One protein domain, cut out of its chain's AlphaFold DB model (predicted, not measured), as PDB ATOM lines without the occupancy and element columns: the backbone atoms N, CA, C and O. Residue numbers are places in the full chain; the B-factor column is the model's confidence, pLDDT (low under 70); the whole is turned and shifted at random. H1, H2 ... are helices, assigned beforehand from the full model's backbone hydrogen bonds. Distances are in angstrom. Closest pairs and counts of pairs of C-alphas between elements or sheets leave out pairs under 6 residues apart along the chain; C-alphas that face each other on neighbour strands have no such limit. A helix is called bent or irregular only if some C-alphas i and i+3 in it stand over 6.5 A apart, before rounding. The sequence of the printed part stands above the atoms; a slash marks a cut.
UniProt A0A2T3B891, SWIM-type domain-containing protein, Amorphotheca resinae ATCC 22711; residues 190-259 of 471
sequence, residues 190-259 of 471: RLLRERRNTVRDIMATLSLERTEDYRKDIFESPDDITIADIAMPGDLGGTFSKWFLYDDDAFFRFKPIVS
ATOM      1  N   ARG A 190      -8.544  21.535  25.782       58.41
ATOM      2  CA  ARG A 190      -7.114  21.843  25.975       58.41
ATOM      3  C   ARG A 190      -6.640  21.490  27.391       58.41
ATOM      4  O   ARG A 190      -5.679  20.741  27.511       58.41
ATOM      5  N   LEU A 191      -7.330  21.963  28.433       65.44
ATOM      6  CA  LEU A 191      -6.996  21.667  29.835       65.44
ATOM      7  C   LEU A 191      -7.080  20.166  30.144       65.44
ATOM      8  O   LEU A 191      -6.164  19.621  30.751       65.44
ATOM      9  N   LEU A 192      -8.109  19.471  29.642       69.94
ATOM     10  CA  LEU A 192      -8.225  18.012  29.771       69.94
ATOM     11  C   LEU A 192      -7.037  17.279  29.131       69.94
ATOM     12  O   LEU A 192      -6.518  16.326  29.710       69.94
ATOM     13  N   ARG A 193      -6.560  17.736  27.963       74.19
ATOM     14  CA  ARG A 193      -5.369  17.180  27.297       74.19
ATOM     15  C   ARG A 193      -4.082  17.475  28.076       74.19
ATOM     16  O   ARG A 193      -3.226  16.605  28.179       74.19
ATOM     17  N   GLU A 194      -3.945  18.668  28.645       78.25
ATOM     18  CA  GLU A 194      -2.773  19.054  29.440       78.25
ATOM     19  C   GLU A 194      -2.701  18.298  30.776       78.25
ATOM     20  O   GLU A 194      -1.651  17.744  31.117       78.25
ATOM     21  N   ARG A 195      -3.831  18.183  31.491       83.19
ATOM     22  CA  ARG A 195      -3.974  17.326  32.678       83.19
ATOM     23  C   ARG A 195      -3.638  15.886  32.329       83.19
ATOM     24  O   ARG A 195      -2.798  15.294  32.997       83.19
ATOM     25  N   ARG A 196      -4.224  15.344  31.256       85.88
ATOM     26  CA  ARG A 196      -3.956  13.986  30.766       85.88
ATOM     27  C   ARG A 196      -2.467  13.742  30.542       85.88
ATOM     28  O   ARG A 196      -1.928  12.790  31.099       85.88
ATOM     29  N   ASN A 197      -1.807  14.610  29.780       86.75
ATOM     30  CA  ASN A 197      -0.373  14.506  29.521       86.75
ATOM     31  C   ASN A 197       0.429  14.584  30.830       86.75
ATOM     32  O   ASN A 197       1.336  13.786  31.039       86.75
ATOM     33  N   THR A 198       0.054  15.486  31.743       87.81
ATOM     34  CA  THR A 198       0.707  15.632  33.054       87.81
ATOM     35  C   THR A 198       0.534  14.390  33.932       87.81
ATOM     36  O   THR A 198       1.511  13.942  34.520       87.81
ATOM     37  N   VAL A 199      -0.665  13.801  34.012       90.50
ATOM     38  CA  VAL A 199      -0.915  12.567  34.779       90.50
ATOM     39  C   VAL A 199      -0.152  11.392  34.172       90.50
ATOM     40  O   VAL A 199       0.499  10.657  34.910       90.50
ATOM     41  N   ARG A 200      -0.159  11.246  32.841       91.19
ATOM     42  CA  ARG A 200       0.605  10.202  32.141       91.19
ATOM     43  C   ARG A 200       2.098  10.295  32.452       91.19
ATOM     44  O   ARG A 200       2.727   9.291  32.751       91.19
ATOM     45  N   ASP A 201       2.643  11.507  32.425       89.81
ATOM     46  CA  ASP A 201       4.055  11.807  32.676       89.81
ATOM     47  C   ASP A 201       4.456  11.635  34.154       89.81
ATOM     48  O   ASP A 201       5.536  11.127  34.453       89.81
ATOM     49  N   ILE A 202       3.564  11.986  35.090       91.62
ATOM     50  CA  ILE A 202       3.685  11.675  36.525       91.62
ATOM     51  C   ILE A 202       3.736  10.162  36.749       91.62
ATOM     52  O   ILE A 202       4.642   9.672  37.420       91.62
ATOM     53  N   MET A 203       2.781   9.421  36.189       92.25
ATOM     54  CA  MET A 203       2.633   7.992  36.451       92.25
ATOM     55  C   MET A 203       3.695   7.149  35.731       92.25
ATOM     56  O   MET A 203       4.196   6.193  36.314       92.25
ATOM     57  N   ALA A 204       4.120   7.548  34.528       90.31
ATOM     58  CA  ALA A 204       5.272   6.959  33.844       90.31
ATOM     59  C   ALA A 204       6.582   7.183  34.624       90.31
ATOM     60  O   ALA A 204       7.387   6.268  34.741       90.31
ATOM     61  N   THR A 205       6.762   8.352  35.254       89.88
ATOM     62  CA  THR A 205       7.919   8.638  36.132       89.88
ATOM     63  C   THR A 205       7.967   7.745  37.383       89.88
ATOM     64  O   THR A 205       9.023   7.598  37.995       89.88
ATOM     65  N   LEU A 206       6.841   7.132  37.765       87.69
ATOM     66  CA  LEU A 206       6.736   6.150  38.852       87.69
ATOM     67  C   LEU A 206       6.662   4.695  38.343       87.69
ATOM     68  O   LEU A 206       6.441   3.778  39.132       87.69
ATOM     69  N   SER A 207       6.836   4.486  37.038       85.06
ATOM     70  CA  SER A 207       6.784   3.195  36.351       85.06
ATOM     71  C   SER A 207       8.143   2.858  35.720       85.06
ATOM     72  O   SER A 207       9.074   3.660  35.723       85.06
ATOM     73  N   LEU A 208       8.251   1.656  35.154       77.25
ATOM     74  CA  LEU A 208       9.332   1.281  34.232       77.25
ATOM     75  C   LEU A 208       8.947   1.544  32.758       77.25
ATOM     76  O   LEU A 208       9.783   1.434  31.864       77.25
ATOM     77  N   GLU A 209       7.682   1.886  32.496       78.38
ATOM     78  CA  GLU A 209       7.150   2.197  31.163       78.38
ATOM     79  C   GLU A 209       7.425   3.653  30.743       78.38
ATOM     80  O   GLU A 209       7.435   4.570  31.563       78.38
ATOM     81  N   ARG A 210       7.586   3.888  29.434       75.94
ATOM     82  CA  ARG A 210       7.776   5.235  28.859       75.94
ATOM     83  C   ARG A 210       6.521   6.093  28.949       75.94
ATOM     84  O   ARG A 210       5.427   5.569  28.774       75.94
ATOM     85  N   THR A 211       6.663   7.418  29.002       82.38
ATOM     86  CA  THR A 211       5.530   8.360  28.896       82.38
ATOM     87  C   THR A 211       4.684   8.161  27.625       82.38
ATOM     88  O   THR A 211       3.470   8.349  27.674       82.38
ATOM     89  N   GLU A 212       5.263   7.726  26.498       80.88
ATOM     90  CA  GLU A 212       4.514   7.456  25.254       80.88
ATOM     91  C   GLU A 212       3.785   6.107  25.264       80.88
ATOM     92  O   GLU A 212       2.768   5.954  24.581       80.88
ATOM     93  N   ASP A 213       4.287   5.131  26.026       83.00
ATOM     94  CA  ASP A 213       3.710   3.786  26.094       83.00
ATOM     95  C   ASP A 213       2.793   3.580  27.302       83.00
ATOM     96  O   ASP A 213       1.875   2.769  27.213       83.00
ATOM     97  N   TYR A 214       2.981   4.343  28.383       87.19
ATOM     98  CA  TYR A 214       2.277   4.155  29.647       87.19
ATOM     99  C   TYR A 214       0.765   4.169  29.449       87.19
ATOM    100  O   TYR A 214       0.199   5.176  29.006       87.19
ATOM    101  N   ARG A 215       0.121   3.042  29.760       82.44
ATOM    102  CA  ARG A 215      -1.340   2.877  29.825       82.44
ATOM    103  C   ARG A 215      -2.117   3.478  28.649       82.44
ATOM    104  O   ARG A 215      -2.970   4.352  28.808       82.44
ATOM    105  N   LYS A 216      -1.817   3.002  27.435       84.06
ATOM    106  CA  LYS A 216      -2.526   3.381  26.191       84.06
ATOM    107  C   LYS A 216      -4.048   3.249  26.308       84.06
ATOM    108  O   LYS A 216      -4.767   4.117  25.822       84.06
ATOM    109  N   ASP A 217      -4.502   2.240  27.051       82.56
ATOM    110  CA  ASP A 217      -5.892   1.979  27.436       82.56
ATOM    111  C   ASP A 217      -6.586   3.147  28.161       82.56
ATOM    112  O   ASP A 217      -7.795   3.305  28.035       82.56
ATOM    113  N   ILE A 218      -5.833   3.984  28.882       81.19
ATOM    114  CA  ILE A 218      -6.339   5.177  29.583       81.19
ATOM    115  C   ILE A 218      -6.045   6.460  28.789       81.19
ATOM    116  O   ILE A 218      -6.819   7.418  28.828       81.19
ATOM    117  N   PHE A 219      -4.905   6.518  28.093       83.25
ATOM    118  CA  PHE A 219      -4.335   7.786  27.630       83.25
ATOM    119  C   PHE A 219      -4.422   8.061  26.121       83.25
ATOM    120  O   PHE A 219      -4.315   9.235  25.751       83.25
ATOM    121  N   GLU A 220      -4.634   7.069  25.246       78.38
ATOM    122  CA  GLU A 220      -4.658   7.311  23.789       78.38
ATOM    123  C   GLU A 220      -6.014   7.822  23.272       78.38
ATOM    124  O   GLU A 220      -6.035   8.794  22.514       78.38
ATOM    125  N   SER A 221      -7.149   7.260  23.706       68.75
ATOM    126  CA  SER A 221      -8.465   7.697  23.204       68.75
ATOM    127  C   SER A 221      -8.812   9.112  23.684       68.75
ATOM    128  O   SER A 221      -8.870   9.337  24.896       68.75
ATOM    129  N   PRO A 222      -9.044  10.104  22.800       56.16
ATOM    130  CA  PRO A 222      -9.322  11.482  23.210       56.16
ATOM    131  C   PRO A 222     -10.660  11.637  23.944       56.16
ATOM    132  O   PRO A 222     -10.792  12.572  24.735       56.16
ATOM    133  N   ASP A 223     -11.605  10.728  23.699       54.84
ATOM    134  CA  ASP A 223     -13.016  10.902  24.049       54.84
ATOM    135  C   ASP A 223     -13.526   9.852  25.064       54.84
ATOM    136  O   ASP A 223     -14.489  10.129  25.776       54.84
ATOM    137  N   ASP A 224     -12.816   8.730  25.267       51.38
ATOM    138  CA  ASP A 224     -13.105   7.739  26.327       51.38
ATOM    139  C   ASP A 224     -12.624   8.178  27.730       51.38
ATOM    140  O   ASP A 224     -12.120   7.382  28.520       51.38
ATOM    141  N   ILE A 225     -12.837   9.448  28.106       55.69
ATOM    142  CA  ILE A 225     -12.816   9.866  29.526       55.69
ATOM    143  C   ILE A 225     -14.175   9.498  30.166       55.69
ATOM    144  O   ILE A 225     -14.851  10.291  30.819       55.69
ATOM    145  N   THR A 226     -14.602   8.253  29.955       53.09
ATOM    146  CA  THR A 226     -15.792   7.629  30.536       53.09
ATOM    147  C   THR A 226     -15.443   7.102  31.927       53.09
ATOM    148  O   THR A 226     -15.304   5.903  32.164       53.09
ATOM    149  N   ILE A 227     -15.284   8.033  32.875       57.44
ATOM    150  CA  ILE A 227     -14.960   7.752  34.285       57.44
ATOM    151  C   ILE A 227     -16.207   7.215  35.021       57.44
ATOM    152  O   ILE A 227     -16.699   7.818  35.970       57.44
ATOM    153  N   ALA A 228     -16.746   6.090  34.546       56.06
ATOM    154  CA  ALA A 228     -17.801   5.339  35.223       56.06
ATOM    155  C   ALA A 228     -17.238   4.615  36.460       56.06
ATOM    156  O   ALA A 228     -17.803   4.713  37.543       56.06
ATOM    157  N   ASP A 229     -16.066   3.989  36.305       69.06
ATOM    158  CA  ASP A 229     -15.336   3.302  37.371       69.06
ATOM    159  C   ASP A 229     -13.920   3.876  37.505       69.06
ATOM    160  O   ASP A 229     -13.074   3.676  36.627       69.06
ATOM    161  N   ILE A 230     -13.651   4.584  38.611       75.19
ATOM    162  CA  ILE A 230     -12.305   5.060  38.988       75.19
ATOM    163  C   ILE A 230     -11.424   3.873  39.404       75.19
ATOM    164  O   ILE A 230     -10.265   3.784  39.002       75.19
ATOM    165  N   ALA A 231     -11.980   2.951  40.193       81.25
ATOM    166  CA  ALA A 231     -11.283   1.761  40.660       81.25
ATOM    167  C   ALA A 231     -11.099   0.742  39.528       81.25
ATOM    168  O   ALA A 231     -12.046   0.390  38.828       81.25
ATOM    169  N   MET A 232      -9.880   0.225  39.384       83.12
ATOM    170  CA  MET A 232      -9.558  -0.902  38.510       83.12
ATOM    171  C   MET A 232      -9.107  -2.076  39.394       83.12
ATOM    172  O   MET A 232      -8.005  -2.032  39.945       83.12
ATOM    173  N   PRO A 233      -9.954  -3.103  39.613       80.06
ATOM    174  CA  PRO A 233      -9.640  -4.207  40.519       80.06
ATOM    175  C   PRO A 233      -8.334  -4.921  40.146       80.06
ATOM    176  O   PRO A 233      -8.164  -5.367  39.015       80.06
ATOM    177  N   GLY A 234      -7.410  -5.022  41.105       84.50
ATOM    178  CA  GLY A 234      -6.068  -5.585  40.899       84.50
ATOM    179  C   GLY A 234      -5.046  -4.633  40.259       84.50
ATOM    180  O   GLY A 234      -3.869  -4.974  40.196       84.50
ATOM    181  N   ASP A 235      -5.455  -3.433  39.837       87.69
ATOM    182  CA  ASP A 235      -4.633  -2.477  39.093       87.69
ATOM    183  C   ASP A 235      -4.582  -1.110  39.799       87.69
ATOM    184  O   ASP A 235      -5.366  -0.189  39.544       87.69
ATOM    185  N   LEU A 236      -3.611  -0.971  40.706       87.94
ATOM    186  CA  LEU A 236      -3.362   0.288  41.411       87.94
ATOM    187  C   LEU A 236      -2.899   1.398  40.457       87.94
ATOM    188  O   LEU A 236      -3.321   2.538  40.615       87.94
ATOM    189  N   GLY A 237      -2.077   1.088  39.447       87.38
ATOM    190  CA  GLY A 237      -1.551   2.086  38.508       87.38
ATOM    191  C   GLY A 237      -2.649   2.739  37.666       87.38
ATOM    192  O   GLY A 237      -2.683   3.963  37.528       87.38
ATOM    193  N   GLY A 238      -3.591   1.938  37.165       87.50
ATOM    194  CA  GLY A 238      -4.778   2.420  36.460       87.50
ATOM    195  C   GLY A 238      -5.747   3.152  37.385       87.50
ATOM    196  O   GLY A 238      -6.249   4.212  37.017       87.50
ATOM    197  N   THR A 239      -5.927   2.664  38.617       88.44
ATOM    198  CA  THR A 239      -6.743   3.339  39.642       88.44
ATOM    199  C   THR A 239      -6.202   4.735  39.979       88.44
ATOM    200  O   THR A 239      -6.952   5.707  39.920       88.44
ATOM    201  N   PHE A 240      -4.899   4.876  40.257       89.69
ATOM    202  CA  PHE A 240      -4.261   6.180  40.492       89.69
ATOM    203  C   PHE A 240      -4.317   7.077  39.247       89.69
ATOM    204  O   PHE A 240      -4.642   8.257  39.361       89.69
ATOM    205  N   SER A 241      -4.088   6.518  38.053       89.38
ATOM    206  CA  SER A 241      -4.199   7.258  36.787       89.38
ATOM    207  C   SER A 241      -5.601   7.844  36.584       89.38
ATOM    208  O   SER A 241      -5.734   9.035  36.307       89.38
ATOM    209  N   LYS A 242      -6.657   7.043  36.774       86.06
ATOM    210  CA  LYS A 242      -8.051   7.505  36.694       86.06
ATOM    211  C   LYS A 242      -8.399   8.497  37.801       86.06
ATOM    212  O   LYS A 242      -9.058   9.496  37.526       86.06
ATOM    213  N   TRP A 243      -7.940   8.266  39.030       86.38
ATOM    214  CA  TRP A 243      -8.201   9.168  40.153       86.38
ATOM    215  C   TRP A 243      -7.573  10.548  39.934       86.38
ATOM    216  O   TRP A 243      -8.274  11.542  40.067       86.38
ATOM    217  N   PHE A 244      -6.320  10.642  39.476       87.56
ATOM    218  CA  PHE A 244      -5.689  11.934  39.160       87.56
ATOM    219  C   PHE A 244      -6.283  12.634  37.917       87.56
ATOM    220  O   PHE A 244      -6.126  13.848  37.758       87.56
ATOM    221  N   LEU A 245      -6.977  11.906  37.033       84.38
ATOM    222  CA  LEU A 245      -7.775  12.488  35.942       84.38
ATOM    223  C   LEU A 245      -9.137  13.026  36.415       84.38
ATOM    224  O   LEU A 245      -9.663  13.939  35.782       84.38
ATOM    225  N   TYR A 246      -9.690  12.476  37.500       77.56
ATOM    226  CA  TYR A 246     -10.991  12.845  38.064       77.56
ATOM    227  C   TYR A 246     -10.891  13.931  39.145       77.56
ATOM    228  O   TYR A 246     -11.583  14.942  39.087       77.56
ATOM    229  N   ASP A 247     -10.032  13.709  40.137       78.19
ATOM    230  CA  ASP A 247      -9.975  14.459  41.386       78.19
ATOM    231  C   ASP A 247      -8.908  15.559  41.315       78.19
ATOM    232  O   ASP A 247      -7.711  15.300  41.129       78.19
ATOM    233  N   ASP A 248      -9.360  16.811  41.374       74.19
ATOM    234  CA  ASP A 248      -8.503  17.994  41.246       74.19
ATOM    235  C   ASP A 248      -7.589  18.146  42.471       74.19
ATOM    236  O   ASP A 248      -6.403  18.434  42.314       74.19
ATOM    237  N   ASP A 249      -8.094  17.872  43.674       76.06
ATOM    238  CA  ASP A 249      -7.338  17.969  44.926       76.06
ATOM    239  C   ASP A 249      -6.189  16.945  44.954       76.06
ATOM    240  O   ASP A 249      -5.050  17.289  45.276       76.06
ATOM    241  N   ALA A 250      -6.453  15.700  44.552       82.62
ATOM    242  CA  ALA A 250      -5.442  14.658  44.409       82.62
ATOM    243  C   ALA A 250      -4.399  15.021  43.341       82.62
ATOM    244  O   ALA A 250      -3.195  14.911  43.590       82.62
ATOM    245  N   PHE A 251      -4.838  15.515  42.178       84.00
ATOM    246  CA  PHE A 251      -3.943  15.966  41.113       84.00
ATOM    247  C   PHE A 251      -3.023  17.103  41.576       84.00
ATOM    248  O   PHE A 251      -1.804  17.014  41.403       84.00
ATOM    249  N   PHE A 252      -3.567  18.151  42.202       79.88
ATOM    250  CA  PHE A 252      -2.779  19.300  42.655       79.88
ATOM    251  C   PHE A 252      -1.869  18.972  43.844       79.88
ATOM    252  O   PHE A 252      -0.756  19.490  43.886       79.88
ATOM    253  N   ARG A 253      -2.259  18.059  44.747       81.19
ATOM    254  CA  ARG A 253      -1.375  17.549  45.816       81.19
ATOM    255  C   ARG A 253      -0.225  16.697  45.275       81.19
ATOM    256  O   ARG A 253       0.874  16.747  45.819       81.19
ATOM    257  N   PHE A 254      -0.443  15.923  44.208       81.38
ATOM    258  CA  PHE A 254       0.556  14.977  43.691       81.38
ATOM    259  C   PHE A 254       1.498  15.579  42.627       81.38
ATOM    260  O   PHE A 254       2.675  15.215  42.554       81.38
ATOM    261  N   LYS A 255       1.026  16.564  41.848       81.94
ATOM    262  CA  LYS A 255       1.806  17.323  40.847       81.94
ATOM    263  C   LYS A 255       3.144  17.912  41.358       81.94
ATOM    264  O   LYS A 255       4.106  17.847  40.586       81.94
ATOM    265  N   PRO A 256       3.273  18.469  42.584       79.75
ATOM    266  CA  PRO A 256       4.559  18.954  43.099       79.75
ATOM    267  C   PRO A 256       5.498  17.829  43.566       79.75
ATOM    268  O   PRO A 256       6.712  17.952  43.399       79.75
ATOM    269  N   ILE A 257       4.969  16.712  44.089       86.62
ATOM    270  CA  ILE A 257       5.769  15.569  44.578       86.62
ATOM    271  C   ILE A 257       6.655  15.035  43.443       86.62
ATOM    272  O   ILE A 257       7.882  14.914  43.581       86.62
ATOM    273  N   VAL A 258       6.032  14.798  42.285       87.06
ATOM    274  CA  VAL A 258       6.691  14.406  41.035       87.06
ATOM    275  C   VAL A 258       6.888  15.649  40.155       87.06
ATOM    276  O   VAL A 258       6.272  15.817  39.097       87.06
ATOM    277  N   SER A 259       7.728  16.566  40.647       85.56
ATOM    278  CA  SER A 259       7.968  17.877  40.034       85.56
ATOM    279  C   SER A 259       8.403  17.792  38.564       85.56
ATOM    280  O   SER A 259       8.984  16.804  38.112       85.56
TER     281      SER A 259
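Overview. This is residues 190 to 259 of the 471 residues of the protein "SWIM-type domain-containing protein" of Amorphotheca resinae ATCC 22711 (UniProt A0A2T3B891). Two helices, H1 and H3, are side by side and run opposite ways; the short helix H2 sits on one side of this pair and H4 on the other. H4 makes a corner with the end of H3 and folds back toward H1, while the long link of residues 220 to 235 loops along the outside from H2 to the beginning of H3. The printed part has 70 residues with four named helices, in the order H1, H2, H3, H4, and no named strand; its class is all helix. It is compact, with a radius of gyration of the C-alphas of 11.2 A, and rounded, spanning 28 by 25 by 24 A.

Along the chain. H1, residues 190 to 205, begins with C-alpha 190 at (-7.114, 21.843, 25.975) and is 22.4 A long from first to last C-alpha. H2 is the four residues 216 to 219, 5.0 A long. H3, residues 236 to 246, is 15.1 A long and begins with C-alpha 236 at (-3.362, 0.288, 41.411). H4, residues 248 to 257, is 14.9 A long and ends with C-alpha 257 at (5.769, 15.569, 44.578). H4 is irregular, but only just: C-alphas 253 and 256 are 6.7 A apart, and its line is a rough one.

Arrangement. H3 is the hub and touches the three other helices. H1 and H3 touch at a shallow tilt of 24 degrees, opposite ways; their closest C-alphas, those of Val 199 and Phe 244, are 6.5 A apart. H2 and H3 only just touch, with 3 pairs of C-alphas within 8 A; the closest are those of Ile 218 and Gly 238, at 7.6 A. H3 and H4 touch only at the corner by their link, where the closest C-alphas, those of Phe 244 and Phe 251, are 4.8 A apart. Their lines stand at a steep tilt of 61 degrees, opposite ways. H1 and H2 are close but not clearly touching, with their closest C-alphas, those of Arg 196 and Phe 219, 7.0 A apart. H1 and H4 are also close but not clearly touching, with 7.4 A between their closest C-alphas, those of Ile 202 and Lys 255; they run the same way at a steep tilt of 46 degrees. H2 and H4 are apart. Each O i to N i+4 pair in H1 and H3 is within hydrogen-bond range, against 4 of 6 in H4; H2 is too short for such a pair.

Size, cuts and confidence. The two C-alphas farthest apart, those of Arg 190 and Gly 234, are 31.2 A apart. The printed part has no cut. The link from H1 to H2 is short, that from H2 to H3 long, with 16 residues, and that from H3 to H4 tight, with 1 residue. The mean pLDDT of the printed part is 79.7, and the model's confidence is under 70 at residues 190 to 192 and 221 to 229.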